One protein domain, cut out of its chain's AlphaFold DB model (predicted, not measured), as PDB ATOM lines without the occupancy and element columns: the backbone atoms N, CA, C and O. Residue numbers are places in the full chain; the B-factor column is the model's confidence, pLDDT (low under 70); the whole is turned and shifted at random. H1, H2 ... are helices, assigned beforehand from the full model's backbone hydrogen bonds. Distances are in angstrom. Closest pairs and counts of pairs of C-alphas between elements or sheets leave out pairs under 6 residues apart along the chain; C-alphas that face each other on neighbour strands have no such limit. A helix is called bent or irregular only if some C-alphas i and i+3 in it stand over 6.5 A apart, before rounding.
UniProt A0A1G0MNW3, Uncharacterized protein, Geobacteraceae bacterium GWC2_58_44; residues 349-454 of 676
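Overview. This is residues 349 to 454 of the 676 residues of an uncharacterized protein of Geobacteraceae bacterium GWC2_58_44 (UniProt A0A1G0MNW3). What shape do these atoms make? Helices form a rounded ball about one core helix, H3, with H2, H4, H6 and residues 422 to 426 of H5 packing on it, while H1 lies outside, beside H2. What is it made of? The printed part has 106 residues with six named helices, H1 to H6 along the chain, and no named strand: all helix. How dense is it? It is compact, with a radius of gyration of the C-alphas of 12.2 A and spans of 32 by 30 by 27 A.

Along the chain. Where do the first three helices run? H1, residues 349 to 365, begins at C-alpha 349 (152.458, 162.116, 176.740), spans 22.4 A and is irregular: C-alphas 359 and 362 are 7.3 A apart. H2 is residues 371 to 381, 15.3 A, and H3 residues 386 to 399, 19.9 A. And the last three? H4 is residues 402 to 412, 15.4 A; H5, residues 420 to 436, 21.4 A, is irregular, with C-alphas 429 and 432 8.5 A apart. H6, residues 438 to 450, 18.4 A, ends at C-alpha 450 (147.469, 140.722, 170.428).

Arrangement. What is near H1? H1 is close to but not clearly touching H2, closest C-alphas Cys 365 and Leu 371, 5.6 A. What touches the hub, H3? H2 does at a steep tilt of 63 degrees, closest C-alphas Leu 375 and Gln 392, 5.6 A. H4 makes a hairpin with it, at 5.1 A between C-alphas Ala 396 and Met 404; H5 touches it at 4.7 A, Ser 387 to Gly 422, and H6 at 5.2 A, Met 398 to Ser 440. Are the helix backbones complete? Every O i to N i+4 pair is within hydrogen-bond range in H2, H3, H4 and H6, against 11 of 13 in H5 and 6 of 13 in H1, where 7 of 14 O i to N i+3 pairs are.

Size, cuts and confidence. How far does it reach? The two C-alphas farthest apart, Val 349 and Asp 436, are 32.9 A apart. Are there cuts or long links? The printed part has no cut and no long link. Where is confidence low? The pLDDT is under 70 at residues 362 to 369, 428 to 429, 432 to 433 and 435.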
ATOM      1  N   VAL A 349     153.798 161.549 176.513       82.56
ATOM      2  CA  VAL A 349     152.458 162.116 176.740       82.56
ATOM      3  C   VAL A 349     151.631 161.176 177.618       82.56
ATOM      4  O   VAL A 349     151.132 161.614 178.652       82.56
ATOM      5  N   ALA A 350     151.587 159.882 177.281       80.50
ATOM      6  CA  ALA A 350     150.908 158.867 178.089       80.50
ATOM      7  C   ALA A 350     151.427 158.826 179.536       80.50
ATOM      8  O   ALA A 350     150.642 158.823 180.482       80.50
ATOM      9  N   ALA A 351     152.751 158.860 179.722       81.38
ATOM     10  CA  ALA A 351     153.380 158.788 181.041       81.38
ATOM     11  C   ALA A 351     153.111 160.015 181.933       81.38
ATOM     12  O   ALA A 351     153.109 159.889 183.155       81.38
ATOM     13  N   VAL A 352     152.908 161.199 181.345       82.56
ATOM     14  CA  VAL A 352     152.639 162.437 182.097       82.56
ATOM     15  C   VAL A 352     151.144 162.626 182.339       82.56
ATOM     16  O   VAL A 352     150.743 162.968 183.448       82.56
ATOM     17  N   PHE A 353     150.322 162.424 181.309       82.56
ATOM     18  CA  PHE A 353     148.897 162.744 181.367       82.56
ATOM     19  C   PHE A 353     148.051 161.596 181.928       82.56
ATOM     20  O   PHE A 353     147.091 161.852 182.654       82.56
ATOM     21  N   GLY A 354     148.436 160.342 181.663       81.69
ATOM     22  CA  GLY A 354     147.723 159.144 182.116       81.69
ATOM     23  C   GLY A 354     147.443 159.124 183.620       81.69
ATOM     24  O   GLY A 354     146.274 159.049 183.995       81.69
ATOM     25  N   PRO A 355     148.459 159.285 184.490       81.75
ATOM     26  CA  PRO A 355     148.254 159.279 185.941       81.75
ATOM     27  C   PRO A 355     147.381 160.433 186.451       81.75
ATOM     28  O   PRO A 355     146.776 160.339 187.517       81.75
ATOM     29  N   VAL A 356     147.347 161.559 185.728       82.25
ATOM     30  CA  VAL A 356     146.489 162.698 186.077       82.25
ATOM     31  C   VAL A 356     145.045 162.366 185.741       82.25
ATOM     32  O   VAL A 356     144.175 162.583 186.575       82.25
ATOM     33  N   LEU A 357     144.787 161.831 184.546       82.19
ATOM     34  CA  LEU A 357     143.444 161.437 184.140       82.19
ATOM     35  C   LEU A 357     142.882 160.355 185.060       82.19
ATOM     36  O   LEU A 357     141.764 160.513 185.528       82.19
ATOM     37  N   GLU A 358     143.660 159.316 185.359       79.00
ATOM     38  CA  GLU A 358     143.242 158.166 186.171       79.00
ATOM     39  C   GLU A 358     142.685 158.579 187.538       79.00
ATOM     40  O   GLU A 358     141.595 158.157 187.913       79.00
ATOM     41  N   LYS A 359     143.337 159.533 188.214       77.62
ATOM     42  CA  LYS A 359     142.848 160.116 189.479       77.62
ATOM     43  C   LYS A 359     141.505 160.835 189.362       77.62
ATOM     44  O   LYS A 359     140.853 161.075 190.374       77.62
ATOM     45  N   HIS A 360     141.120 161.244 188.159       78.38
ATOM     46  CA  HIS A 360     139.892 161.987 187.909       78.38
ATOM     47  C   HIS A 360     138.793 161.145 187.259       78.38
ATOM     48  O   HIS A 360     137.671 161.631 187.202       78.38
ATOM     49  N   ILE A 361     139.049 159.913 186.797       75.88
ATOM     50  CA  ILE A 361     138.038 159.113 186.075       75.88
ATOM     51  C   ILE A 361     136.783 158.902 186.930       75.88
ATOM     52  O   ILE A 361     135.675 159.161 186.454       75.88
ATOM     53  N   GLY A 362     136.945 158.516 188.200       69.19
ATOM     54  CA  GLY A 362     135.817 158.342 189.122       69.19
ATOM     55  C   GLY A 362     134.976 159.614 189.311       69.19
ATOM     56  O   GLY A 362     133.764 159.530 189.480       69.19
ATOM     57  N   LEU A 363     135.601 160.791 189.197       67.25
ATOM     58  CA  LEU A 363     134.966 162.104 189.365       67.25
ATOM     59  C   LEU A 363     134.335 162.641 188.077       67.25
ATOM     60  O   LEU A 363     133.348 163.362 188.132       67.25
ATOM     61  N   LEU A 364     134.932 162.341 186.922       67.31
ATOM     62  CA  LEU A 364     134.513 162.887 185.631       67.31
ATOM     63  C   LEU A 364     133.207 162.288 185.137       67.31
ATOM     64  O   LEU A 364     132.532 162.911 184.320       67.31
ATOM     65  N   CYS A 365     132.874 161.078 185.581       62.09
ATOM     66  CA  CYS A 365     131.711 160.397 185.046       62.09
ATOM     67  C   CYS A 365     130.807 159.768 186.095       62.09
ATOM     68  O   CYS A 365     129.674 159.487 185.737       62.09
ATOM     69  N   GLY A 366     131.235 159.510 187.338       56.00
ATOM     70  CA  GLY A 366     130.367 158.867 188.341       56.00
ATOM     71  C   GLY A 366     129.685 157.567 187.861       56.00
ATOM     72  O   GLY A 366     128.642 157.197 188.386       56.00
ATOM     73  N   GLY A 367     130.229 156.907 186.826       54.00
ATOM     74  CA  GLY A 367     129.608 155.762 186.143       54.00
ATOM     75  C   GLY A 367     128.566 156.078 185.051       54.00
ATOM     76  O   GLY A 367     127.878 155.164 184.610       54.00
ATOM     77  N   GLY A 368     128.426 157.330 184.610       60.28
ATOM     78  CA  GLY A 368     127.477 157.769 183.582       60.28
ATOM     79  C   GLY A 368     127.777 157.265 182.163       60.28
ATOM     80  O   GLY A 368     128.891 156.836 181.855       60.28
ATOM     81  N   GLU A 369     126.773 157.364 181.284       68.31
ATOM     82  CA  GLU A 369     126.792 156.860 179.895       68.31
ATOM     83  C   GLU A 369     127.903 157.466 179.018       68.31
ATOM     84  O   GLU A 369     128.292 156.863 178.018       68.31
ATOM     85  N   ASP A 370     128.455 158.617 179.410       76.75
ATOM     86  CA  ASP A 370     129.476 159.340 178.646       76.75
ATOM     87  C   ASP A 370     130.914 158.833 178.874       76.75
ATOM     88  O   ASP A 370     131.824 159.159 178.103       76.75
ATOM     89  N   LEU A 371     131.141 158.016 179.912       81.94
ATOM     90  CA  LEU A 371     132.473 157.518 180.277       81.94
ATOM     91  C   LEU A 371     133.192 156.778 179.131       81.94
ATOM     92  O   LEU A 371     134.368 157.073 178.896       81.94
ATOM     93  N   PRO A 372     132.543 155.859 178.383       86.69
ATOM     94  CA  PRO A 372     133.181 155.173 177.263       86.69
ATOM     95  C   PRO A 372     133.721 156.130 176.196       86.69
ATOM     96  O   PRO A 372     134.814 155.907 175.678       86.69
ATOM     97  N   PHE A 373     132.991 157.209 175.895       88.19
ATOM     98  CA  PHE A 373     133.368 158.173 174.860       88.19
ATOM     99  C   PHE A 373     134.519 159.072 175.313       88.19
ATOM    100  O   PHE A 373     135.448 159.320 174.548       88.19
ATOM    101  N   LEU A 374     134.516 159.501 176.580       87.38
ATOM    102  CA  LEU A 374     135.633 160.260 177.147       87.38
ATOM    103  C   LEU A 374     136.927 159.433 177.164       87.38
ATOM    104  O   LEU A 374     138.003 159.943 176.838       87.38
ATOM    105  N   LEU A 375     136.828 158.157 177.545       89.69
ATOM    106  CA  LEU A 375     137.962 157.239 177.519       89.69
ATOM    107  C   LEU A 375     138.447 156.980 176.092       89.69
ATOM    108  O   LEU A 375     139.655 156.855 175.884       89.69
ATOM    109  N   ASP A 376     137.545 156.935 175.110       92.81
ATOM    110  CA  ASP A 376     137.934 156.801 173.709       92.81
ATOM    111  C   ASP A 376     138.711 158.013 173.193       92.81
ATOM    112  O   ASP A 376     139.791 157.851 172.622       92.81
ATOM    113  N   ASP A 377     138.223 159.225 173.469       91.12
ATOM    114  CA  ASP A 377     138.924 160.468 173.135       91.12
ATOM    115  C   ASP A 377     140.332 160.483 173.758       91.12
ATOM    116  O   ASP A 377     141.322 160.837 173.107       91.12
ATOM    117  N   ALA A 378     140.450 160.033 175.010       91.38
ATOM    118  CA  ALA A 378     141.729 159.915 175.699       91.38
ATOM    119  C   ALA A 378     142.643 158.833 175.085       91.38
ATOM    120  O   ALA A 378     143.856 159.046 174.973       91.38
ATOM    121  N   ALA A 379     142.095 157.691 174.652       92.56
ATOM    122  CA  ALA A 379     142.839 156.638 173.954       92.56
ATOM    123  C   ALA A 379     143.366 157.131 172.597       92.56
ATOM    124  O   ALA A 379     144.543 156.931 172.268       92.56
ATOM    125  N   ALA A 380     142.530 157.844 171.837       91.38
ATOM    126  CA  ALA A 380     142.902 158.493 170.583       91.38
ATOM    127  C   ALA A 380     144.004 159.544 170.796       91.38
ATOM    128  O   ALA A 380     144.969 159.614 170.027       91.38
ATOM    129  N   ALA A 381     143.944 160.293 171.898       89.94
ATOM    130  CA  ALA A 381     144.980 161.243 172.298       89.94
ATOM    131  C   ALA A 381     146.256 160.588 172.864       89.94
ATOM    132  O   ALA A 381     147.278 161.261 172.996       89.94
ATOM    133  N   GLY A 382     146.241 159.289 173.183       89.00
ATOM    134  CA  GLY A 382     147.387 158.584 173.769       89.00
ATOM    135  C   GLY A 382     147.619 158.940 175.239       89.00
ATOM    136  O   GLY A 382     148.759 159.006 175.686       89.00
ATOM    137  N   CYS A 383     146.546 159.241 175.968       89.62
ATOM    138  CA  CYS A 383     146.577 159.851 177.297       89.62
ATOM    139  C   CYS A 383     146.068 158.924 178.412       89.62
ATOM    140  O   CYS A 383     145.757 159.412 179.496       89.62
ATOM    141  N   LEU A 384     145.955 157.615 178.166       89.19
ATOM    142  CA  LEU A 384     145.490 156.653 179.170       89.19
ATOM    143  C   LEU A 384     146.650 156.032 179.959       89.19
ATOM    144  O   LEU A 384     147.745 155.833 179.437       89.19
ATOM    145  N   TYR A 385     146.378 155.689 181.216       86.38
ATOM    146  CA  TYR A 385     147.217 154.810 182.036       86.38
ATOM    147  C   TYR A 385     146.663 153.368 181.991       86.38
ATOM    148  O   TYR A 385     145.530 153.189 181.533       86.38
ATOM    149  N   PRO A 386     147.415 152.324 182.403       86.94
ATOM    150  CA  PRO A 386     146.982 150.936 182.280       86.94
ATOM    151  C   PRO A 386     145.557 150.597 182.730       86.94
ATOM    152  O   PRO A 386     144.863 149.952 181.948       86.94
ATOM    153  N   SER A 387     145.085 151.018 183.910       85.06
ATOM    154  CA  SER A 387     143.732 150.639 184.362       85.06
ATOM    155  C   SER A 387     142.650 151.238 183.446       85.06
ATOM    156  O   SER A 387     141.780 150.527 182.942       85.06
ATOM    157  N   ALA A 388     142.786 152.523 183.109       87.31
ATOM    158  CA  ALA A 388     141.895 153.247 182.211       87.31
ATOM    159  C   ALA A 388     141.932 152.703 180.774       87.31
ATOM    160  O   ALA A 388     140.906 152.654 180.100       87.31
ATOM    161  N   ALA A 389     143.104 152.266 180.303       90.94
ATOM    162  CA  ALA A 389     143.260 151.629 178.997       90.94
ATOM    163  C   ALA A 389     142.565 150.263 178.940       90.94
ATOM    164  O   ALA A 389     141.926 149.945 177.935       90.94
ATOM    165  N   LEU A 390     142.635 149.472 180.016       90.00
ATOM    166  CA  LEU A 390     141.877 148.224 180.120       90.00
ATOM    167  C   LEU A 390     140.372 148.490 180.141       90.00
ATOM    168  O   LEU A 390     139.634 147.841 179.402       90.00
ATOM    169  N   LEU A 391     139.925 149.485 180.913       88.62
ATOM    170  CA  LEU A 391     138.518 149.873 180.976       88.62
ATOM    171  C   LEU A 391     137.991 150.350 179.612       88.62
ATOM    172  O   LEU A 391     136.930 149.915 179.169       88.62
ATOM    173  N   GLN A 392     138.758 151.183 178.903       92.12
ATOM    174  CA  GLN A 392     138.422 151.618 177.545       92.12
ATOM    175  C   GLN A 392     138.356 150.430 176.579       92.12
ATOM    176  O   GLN A 392     137.417 150.338 175.789       92.12
ATOM    177  N   THR A 393     139.299 149.488 176.676       93.94
ATOM    178  CA  THR A 393     139.312 148.277 175.840       93.94
ATOM    179  C   THR A 393     138.081 147.411 176.114       93.94
ATOM    180  O   THR A 393     137.452 146.922 175.175       93.94
ATOM    181  N   PHE A 394     137.699 147.248 177.385       91.50
ATOM    182  CA  PHE A 394     136.473 146.555 177.773       91.50
ATOM    183  C   PHE A 394     135.238 147.216 177.150       91.50
ATOM    184  O   PHE A 394     134.459 146.535 176.482       91.50
ATOM    185  N   PHE A 395     135.088 148.539 177.284       91.06
ATOM    186  CA  PHE A 395     133.958 149.262 176.698       91.06
ATOM    187  C   PHE A 395     133.932 149.189 175.170       91.06
ATOM    188  O   PHE A 395     132.866 148.991 174.592       91.06
ATOM    189  N   ALA A 396     135.087 149.278 174.512       93.31
ATOM    190  CA  ALA A 396     135.194 149.153 173.063       93.31
ATOM    191  C   ALA A 396     134.658 147.798 172.560       93.31
ATOM    192  O   ALA A 396     133.939 147.732 171.560       93.31
ATOM    193  N   VAL A 397     134.967 146.713 173.280       93.69
ATOM    194  CA  VAL A 397     134.464 145.365 172.975       93.69
ATOM    195  C   VAL A 397     132.975 145.242 173.292       93.69
ATOM    196  O   VAL A 397     132.220 144.732 172.462       93.69
ATOM    197  N   MET A 398     132.551 145.742 174.454       90.44
ATOM    198  CA  MET A 398     131.159 145.706 174.907       90.44
ATOM    199  C   MET A 398     130.224 146.434 173.933       90.44
ATOM    200  O   MET A 398     129.195 145.887 173.533       90.44
ATOM    201  N   LEU A 399     130.620 147.626 173.479       90.94
ATOM    202  CA  LEU A 399     129.886 148.438 172.502       90.94
ATOM    203  C   LEU A 399     130.065 147.950 171.056       90.94
ATOM    204  O   LEU A 399     129.323 148.364 170.168       90.94
ATOM    205  N   ARG A 400     131.020 147.041 170.813       92.38
ATOM    206  CA  ARG A 400     131.382 146.509 169.487       92.38
ATOM    207  C   ARG A 400     131.785 147.601 168.490       92.38
ATOM    208  O   ARG A 400     131.582 147.447 167.281       92.38
ATOM    209  N   ASP A 401     132.375 148.683 168.985       94.69
ATOM    210  CA  ASP A 401     132.783 149.815 168.160       94.69
ATOM    211  C   ASP A 401     134.178 149.574 167.560       94.69
ATOM    212  O   ASP A 401     135.184 149.427 168.258       94.69
ATOM    213  N   ARG A 402     134.249 149.529 166.225       94.12
ATOM    214  CA  ARG A 402     135.501 149.255 165.502       94.12
ATOM    215  C   ARG A 402     136.532 150.374 165.650       94.12
ATOM    216  O   ARG A 402     137.726 150.075 165.644       94.12
ATOM    217  N   SER A 403     136.086 151.624 165.749       94.50
ATOM    218  CA  SER A 403     136.959 152.781 165.947       94.50
ATOM    219  C   SER A 403     137.566 152.740 167.344       94.50
ATOM    220  O   SER A 403     138.788 152.805 167.482       94.50
ATOM    221  N   MET A 404     136.739 152.495 168.365       95.44
ATOM    222  CA  MET A 404     137.213 152.398 169.746       95.44
ATOM    223  C   MET A 404     138.203 151.247 169.936       95.44
ATOM    224  O   MET A 404     139.215 151.396 170.621       95.44
ATOM    225  N   ILE A 405     137.966 150.105 169.281       95.81
ATOM    226  CA  ILE A 405     138.897 148.965 169.292       95.81
ATOM    227  C   ILE A 405     140.239 149.342 168.642       95.81
ATOM    228  O   ILE A 405     141.300 148.903 169.096       95.81
ATOM    229  N   ALA A 406     140.229 150.150 167.577       94.75
ATOM    230  CA  ALA A 406     141.459 150.623 166.944       94.75
ATOM    231  C   ALA A 406     142.243 151.572 167.867       94.75
ATOM    232  O   ALA A 406     143.461 151.415 168.001       94.75
ATOM    233  N   HIS A 407     141.556 152.494 168.547       94.06
ATOM    234  CA  HIS A 407     142.160 153.372 169.552       94.06
ATOM    235  C   HIS A 407     142.732 152.579 170.734       94.06
ATOM    236  O   HIS A 407     143.884 152.806 171.108       94.06
ATOM    237  N   ALA A 408     141.992 151.585 171.238       94.44
ATOM    238  CA  ALA A 408     142.422 150.678 172.303       94.44
ATOM    239  C   ALA A 408     143.744 149.982 171.951       94.44
ATOM    240  O   ALA A 408     144.732 150.077 172.680       94.44
ATOM    241  N   ARG A 409     143.806 149.347 170.771       94.94
ATOM    242  CA  ARG A 409     145.026 148.694 170.265       94.94
ATOM    243  C   ARG A 409     146.186 149.674 170.123       94.94
ATOM    244  O   ARG A 409     147.321 149.338 170.455       94.94
ATOM    245  N   GLY A 410     145.919 150.873 169.607       91.75
ATOM    246  CA  GLY A 410     146.924 151.924 169.475       91.75
ATOM    247  C   GLY A 410     147.474 152.378 170.829       91.75
ATOM    248  O   GLY A 410     148.672 152.618 170.947       91.75
ATOM    249  N   MET A 411     146.616 152.472 171.844       92.12
ATOM    250  CA  MET A 411     146.991 152.855 173.202       92.12
ATOM    251  C   MET A 411     147.787 151.756 173.914       92.12
ATOM    252  O   MET A 411     148.856 152.037 174.448       92.12
ATOM    253  N   LEU A 412     147.322 150.502 173.872       93.06
ATOM    254  CA  LEU A 412     147.997 149.363 174.508       93.06
ATOM    255  C   LEU A 412     149.432 149.191 173.990       93.06
ATOM    256  O   LEU A 412     150.359 149.047 174.778       93.06
ATOM    257  N   LYS A 413     149.655 149.344 172.678       91.12
ATOM    258  CA  LYS A 413     151.004 149.287 172.081       91.12
ATOM    259  C   LYS A 413     151.968 150.364 172.591       91.12
ATOM    260  O   LYS A 413     153.179 150.172 172.510       91.12
ATOM    261  N   LEU A 414     151.459 151.502 173.068       88.06
ATOM    262  CA  LEU A 414     152.292 152.561 173.645       88.06
ATOM    263  C   LEU A 414     152.639 152.308 175.112       88.06
ATOM    264  O   LEU A 414     153.616 152.875 175.609       88.06
ATOM    265  N   LEU A 415     151.834 151.509 175.810       87.38
ATOM    266  CA  LEU A 415     151.998 151.275 177.233       87.38
ATOM    267  C   LEU A 415     153.119 150.267 177.508       87.38
ATOM    268  O   LEU A 415     153.344 149.334 176.733       87.38
ATOM    269  N   PRO A 416     153.829 150.417 178.640       86.12
ATOM    270  CA  PRO A 416     154.664 149.337 179.144       86.12
ATOM    271  C   PRO A 416     153.798 148.109 179.487       86.12
ATOM    272  O   PRO A 416     152.579 148.236 179.643       86.12
ATOM    273  N   PRO A 417     154.405 146.917 179.653       88.12
ATOM    274  CA  PRO A 417     153.687 145.731 180.098       88.12
ATOM    275  C   PRO A 417     152.860 146.015 181.355       88.12
ATOM    276  O   PRO A 417     153.411 146.356 182.407       88.12
ATOM    277  N   ILE A 418     151.541 145.888 181.221       88.25
ATOM    278  CA  ILE A 418     150.590 146.126 182.303       88.25
ATOM    279  C   ILE A 418     150.855 145.122 183.429       88.25
ATOM    280  O   ILE A 418     150.911 143.916 183.201       88.25
ATOM    281  N   GLN A 419     151.054 145.655 184.632       84.44
ATOM    282  CA  GLN A 419     151.338 144.892 185.846       84.44
ATOM    283  C   GLN A 419     150.046 144.561 186.602       84.44
ATOM    284  O   GLN A 419     149.005 145.180 186.371       84.44
ATOM    285  N   GLU A 420     150.145 143.649 187.571       80.19
ATOM    286  CA  GLU A 420     149.045 143.219 188.445       80.19
ATOM    287  C   GLU A 420     148.251 144.386 189.050       80.19
ATOM    288  O   GLU A 420     147.023 144.366 189.041       80.19
ATOM    289  N   ASN A 421     148.937 145.439 189.515       77.56
ATOM    290  CA  ASN A 421     148.293 146.591 190.152       77.56
ATOM    291  C   ASN A 421     147.240 147.259 189.256       77.56
ATOM    292  O   ASN A 421     146.170 147.594 189.752       77.56
ATOM    293  N   GLY A 422     147.500 147.386 187.949       75.00
ATOM    294  CA  GLY A 422     146.544 148.004 187.024       75.00
ATOM    295  C   GLY A 422     145.281 147.159 186.826       75.00
ATOM    296  O   GLY A 422     144.195 147.702 186.649       75.00
ATOM    297  N   VAL A 423     145.403 145.829 186.908       80.00
ATOM    298  CA  VAL A 423     144.251 144.912 186.895       80.00
ATOM    299  C   VAL A 423     143.513 144.974 188.231       80.00
ATOM    300  O   VAL A 423     142.287 145.018 188.261       80.00
ATOM    301  N   ARG A 424     144.245 145.024 189.348       77.25
ATOM    302  CA  ARG A 424     143.662 145.107 190.690       77.25
ATOM    303  C   ARG A 424     142.830 146.377 190.883       77.25
ATOM    304  O   ARG A 424     141.731 146.288 191.415       77.25
ATOM    305  N   GLU A 425     143.335 147.529 190.445       73.62
ATOM    306  CA  GLU A 425     142.620 148.816 190.494       73.62
ATOM    307  C   GLU A 425     141.342 148.778 189.651       73.62
ATOM    308  O   GLU A 425     140.269 149.129 190.139       73.62
ATOM    309  N   LEU A 426     141.429 148.230 188.433       77.00
ATOM    310  CA  LEU A 426     140.273 148.036 187.561       77.00
ATOM    311  C   LEU A 426     139.171 147.205 188.247       77.00
ATOM    312  O   LEU A 426     137.999 147.577 188.205       77.00
ATOM    313  N   PHE A 427     139.526 146.091 188.893       71.62
ATOM    314  CA  PHE A 427     138.551 145.275 189.620       71.62
ATOM    315  C   PHE A 427     138.041 145.958 190.892       71.62
ATOM    316  O   PHE A 427     136.858 145.836 191.197       71.62
ATOM    317  N   ALA A 428     138.874 146.700 191.622       69.81
ATOM    318  CA  ALA A 428     138.437 147.406 192.824       69.81
ATOM    319  C   ALA A 428     137.320 148.420 192.521       69.81
ATOM    320  O   ALA A 428     136.322 148.463 193.240       69.81
ATOM    321  N   GLU A 429     137.456 149.182 191.434       69.25
ATOM    322  CA  GLU A 429     136.515 150.253 191.087       69.25
ATOM    323  C   GLU A 429     135.366 149.789 190.174       69.25
ATOM    324  O   GLU A 429     134.246 150.278 190.305       69.25
ATOM    325  N   TYR A 430     135.599 148.810 189.288       72.81
ATOM    326  CA  TYR A 430     134.666 148.460 188.204       72.81
ATOM    327  C   TYR A 430     134.228 146.985 188.174       72.81
ATOM    328  O   TYR A 430     133.696 146.528 187.158       72.81
ATOM    329  N   HIS A 431     134.402 146.220 189.266       70.12
ATOM    330  CA  HIS A 431     134.055 144.785 189.299       70.12
ATOM    331  C   HIS A 431     132.641 144.466 188.791       70.12
ATOM    332  O   HIS A 431     132.474 143.461 188.102       70.12
ATOM    333  N   MET A 432     131.637 145.301 189.093       65.75
ATOM    334  CA  MET A 432     130.253 145.031 188.689       65.75
ATOM    335  C   MET A 432     130.116 144.948 187.165       65.75
ATOM    336  O   MET A 432     129.605 143.950 186.657       65.75
ATOM    337  N   PHE A 433     130.666 145.923 186.430       68.69
ATOM    338  CA  PHE A 433     130.630 145.947 184.963       68.69
ATOM    339  C   PHE A 433     131.336 144.734 184.352       68.69
ATOM    340  O   PHE A 433     130.813 144.091 183.441       68.69
ATOM    341  N   LEU A 434     132.509 144.384 184.885       70.62
ATOM    342  CA  LEU A 434     133.312 143.269 184.378       70.62
ATOM    343  C   LEU A 434     132.648 141.913 184.629       70.62
ATOM    344  O   LEU A 434     132.711 141.024 183.781       70.62
ATOM    345  N   SER A 435     132.013 141.750 185.791       68.12
ATOM    346  CA  SER A 435     131.346 140.502 186.170       68.12
ATOM    347  C   SER A 435     130.072 140.228 185.365       68.12
ATOM    348  O   SER A 435     129.707 139.065 185.168       68.12
ATOM    349  N   ASP A 436     129.437 141.282 184.847       73.69
ATOM    350  CA  ASP A 436     128.182 141.201 184.104       73.69
ATOM    351  C   ASP A 436     128.358 140.806 182.629       73.69
ATOM    352  O   ASP A 436     127.473 140.154 182.065       73.69
ATOM    353  N   ASP A 437     129.501 141.134 182.013       82.12
ATOM    354  CA  ASP A 437     129.792 140.804 180.613       82.12
ATOM    355  C   ASP A 437     131.163 140.138 180.419       82.12
ATOM    356  O   ASP A 437     132.099 140.659 179.802       82.12
ATOM    357  N   LEU A 438     131.257 138.895 180.890       87.31
ATOM    358  CA  LEU A 438     132.443 138.058 180.723       87.31
ATOM    359  C   LEU A 438     132.810 137.750 179.261       87.31
ATOM    360  O   LEU A 438     133.961 137.400 178.982       87.31
ATOM    361  N   LYS A 439     131.878 137.896 178.307       88.81
ATOM    362  CA  LYS A 439     132.213 137.784 176.877       88.81
ATOM    363  C   LYS A 439     133.068 138.970 176.442       88.81
ATOM    364  O   LYS A 439     134.054 138.769 175.733       88.81
ATOM    365  N   SER A 440     132.728 140.167 176.908       90.56
ATOM    366  CA  SER A 440     133.521 141.370 176.659       90.56
ATOM    367  C   SER A 440     134.859 141.345 177.395       90.56
ATOM    368  O   SER A 440     135.871 141.711 176.802       90.56
ATOM    369  N   VAL A 441     134.922 140.788 178.613       89.75
ATOM    370  CA  VAL A 441     136.206 140.527 179.302       89.75
ATOM    371  C   VAL A 441     137.100 139.591 178.485       89.75
ATOM    372  O   VAL A 441     138.295 139.847 178.335       89.75
ATOM    373  N   LYS A 442     136.538 138.525 177.900       91.19
ATOM    374  CA  LYS A 442     137.296 137.624 177.020       91.19
ATOM    375  C   LYS A 442     137.836 138.356 175.788       91.19
ATOM    376  O   LYS A 442     139.021 138.235 175.494       91.19
ATOM    377  N   GLY A 443     137.004 139.153 175.114       92.69
ATOM    378  CA  GLY A 443     137.441 139.945 173.959       92.69
ATOM    379  C   GLY A 443     138.495 141.000 174.316       92.69
ATOM    380  O   GLY A 443     139.442 141.204 173.561       92.69
ATOM    381  N   MET A 444     138.392 141.615 175.499       94.56
ATOM    382  CA  MET A 444     139.417 142.516 176.031       94.56
ATOM    383  C   MET A 444     140.758 141.786 176.205       94.56
ATOM    384  O   MET A 444     141.792 142.298 175.778       94.56
ATOM    385  N   LEU A 445     140.751 140.582 176.790       93.50
ATOM    386  CA  LEU A 445     141.954 139.758 176.957       93.50
ATOM    387  C   LEU A 445     142.571 139.339 175.620       93.50
ATOM    388  O   LEU A 445     143.795 139.341 175.493       93.50
ATOM    389  N   ASP A 446     141.748 139.019 174.618       93.88
ATOM    390  CA  ASP A 446     142.225 138.705 173.269       93.88
ATOM    391  C   ASP A 446     142.975 139.903 172.657       93.88
ATOM    392  O   ASP A 446     144.112 139.747 172.208       93.88
ATOM    393  N   ILE A 447     142.411 141.114 172.738       95.06
ATOM    394  CA  ILE A 447     143.069 142.351 172.272       95.06
ATOM    395  C   ILE A 447     144.362 142.630 173.054       95.06
ATOM    396  O   ILE A 447     145.377 143.018 172.469       95.06
ATOM    397  N   CYS A 448     144.356 142.421 174.372       93.62
ATOM    398  CA  CYS A 448     145.548 142.592 175.205       93.62
ATOM    399  C   CYS A 448     146.668 141.629 174.786       93.62
ATOM    400  O   CYS A 448     147.812 142.064 174.623       93.62
ATOM    401  N   ARG A 449     146.336 140.355 174.527       93.19
ATOM    402  CA  ARG A 449     147.280 139.347 174.023       93.19
ATOM    403  C   ARG A 449     147.852 139.728 172.661       93.19
ATOM    404  O   ARG A 449     149.065 139.639 172.484       93.19
ATOM    405  N   GLU A 450     147.020 140.203 171.732       93.94
ATOM    406  CA  GLU A 450     147.469 140.722 170.428       93.94
ATOM    407  C   GLU A 450     148.485 141.868 170.572       93.94
ATOM    408  O   GLU A 450     149.382 142.014 169.742       93.94
ATOM    409  N   CYS A 451     148.363 142.673 171.631       92.19
ATOM    410  CA  CYS A 451     149.259 143.795 171.918       92.19
ATOM    411  C   CYS A 451     150.462 143.416 172.805       92.19
ATOM    412  O   CYS A 451     151.255 144.287 173.148       92.19
ATOM    413  N   GLY A 452     150.631 142.136 173.158       90.75
ATOM    414  CA  GLY A 452     151.765 141.647 173.949       90.75
ATOM    415  C   GLY A 452     151.579 141.705 175.471       90.75
ATOM    416  O   GLY A 452     152.529 141.439 176.207       90.75
ATOM    417  N   HIS A 453     150.374 142.003 175.963       91.62
ATOM    418  CA  HIS A 453     150.054 141.980 177.390       91.62
ATOM    419  C   HIS A 453     149.453 140.627 177.790       91.62
ATOM    420  O   HIS A 453     148.429 140.205 177.255       91.62
ATOM    421  N   ARG A 454     150.079 139.943 178.755       90.06
ATOM    422  CA  ARG A 454     149.586 138.675 179.315       90.06
ATOM    423  C   ARG A 454     148.888 138.941 180.641       90.06
ATOM    424  O   ARG A 454     149.556 139.126 181.653       90.06
TER     425      ARG A 454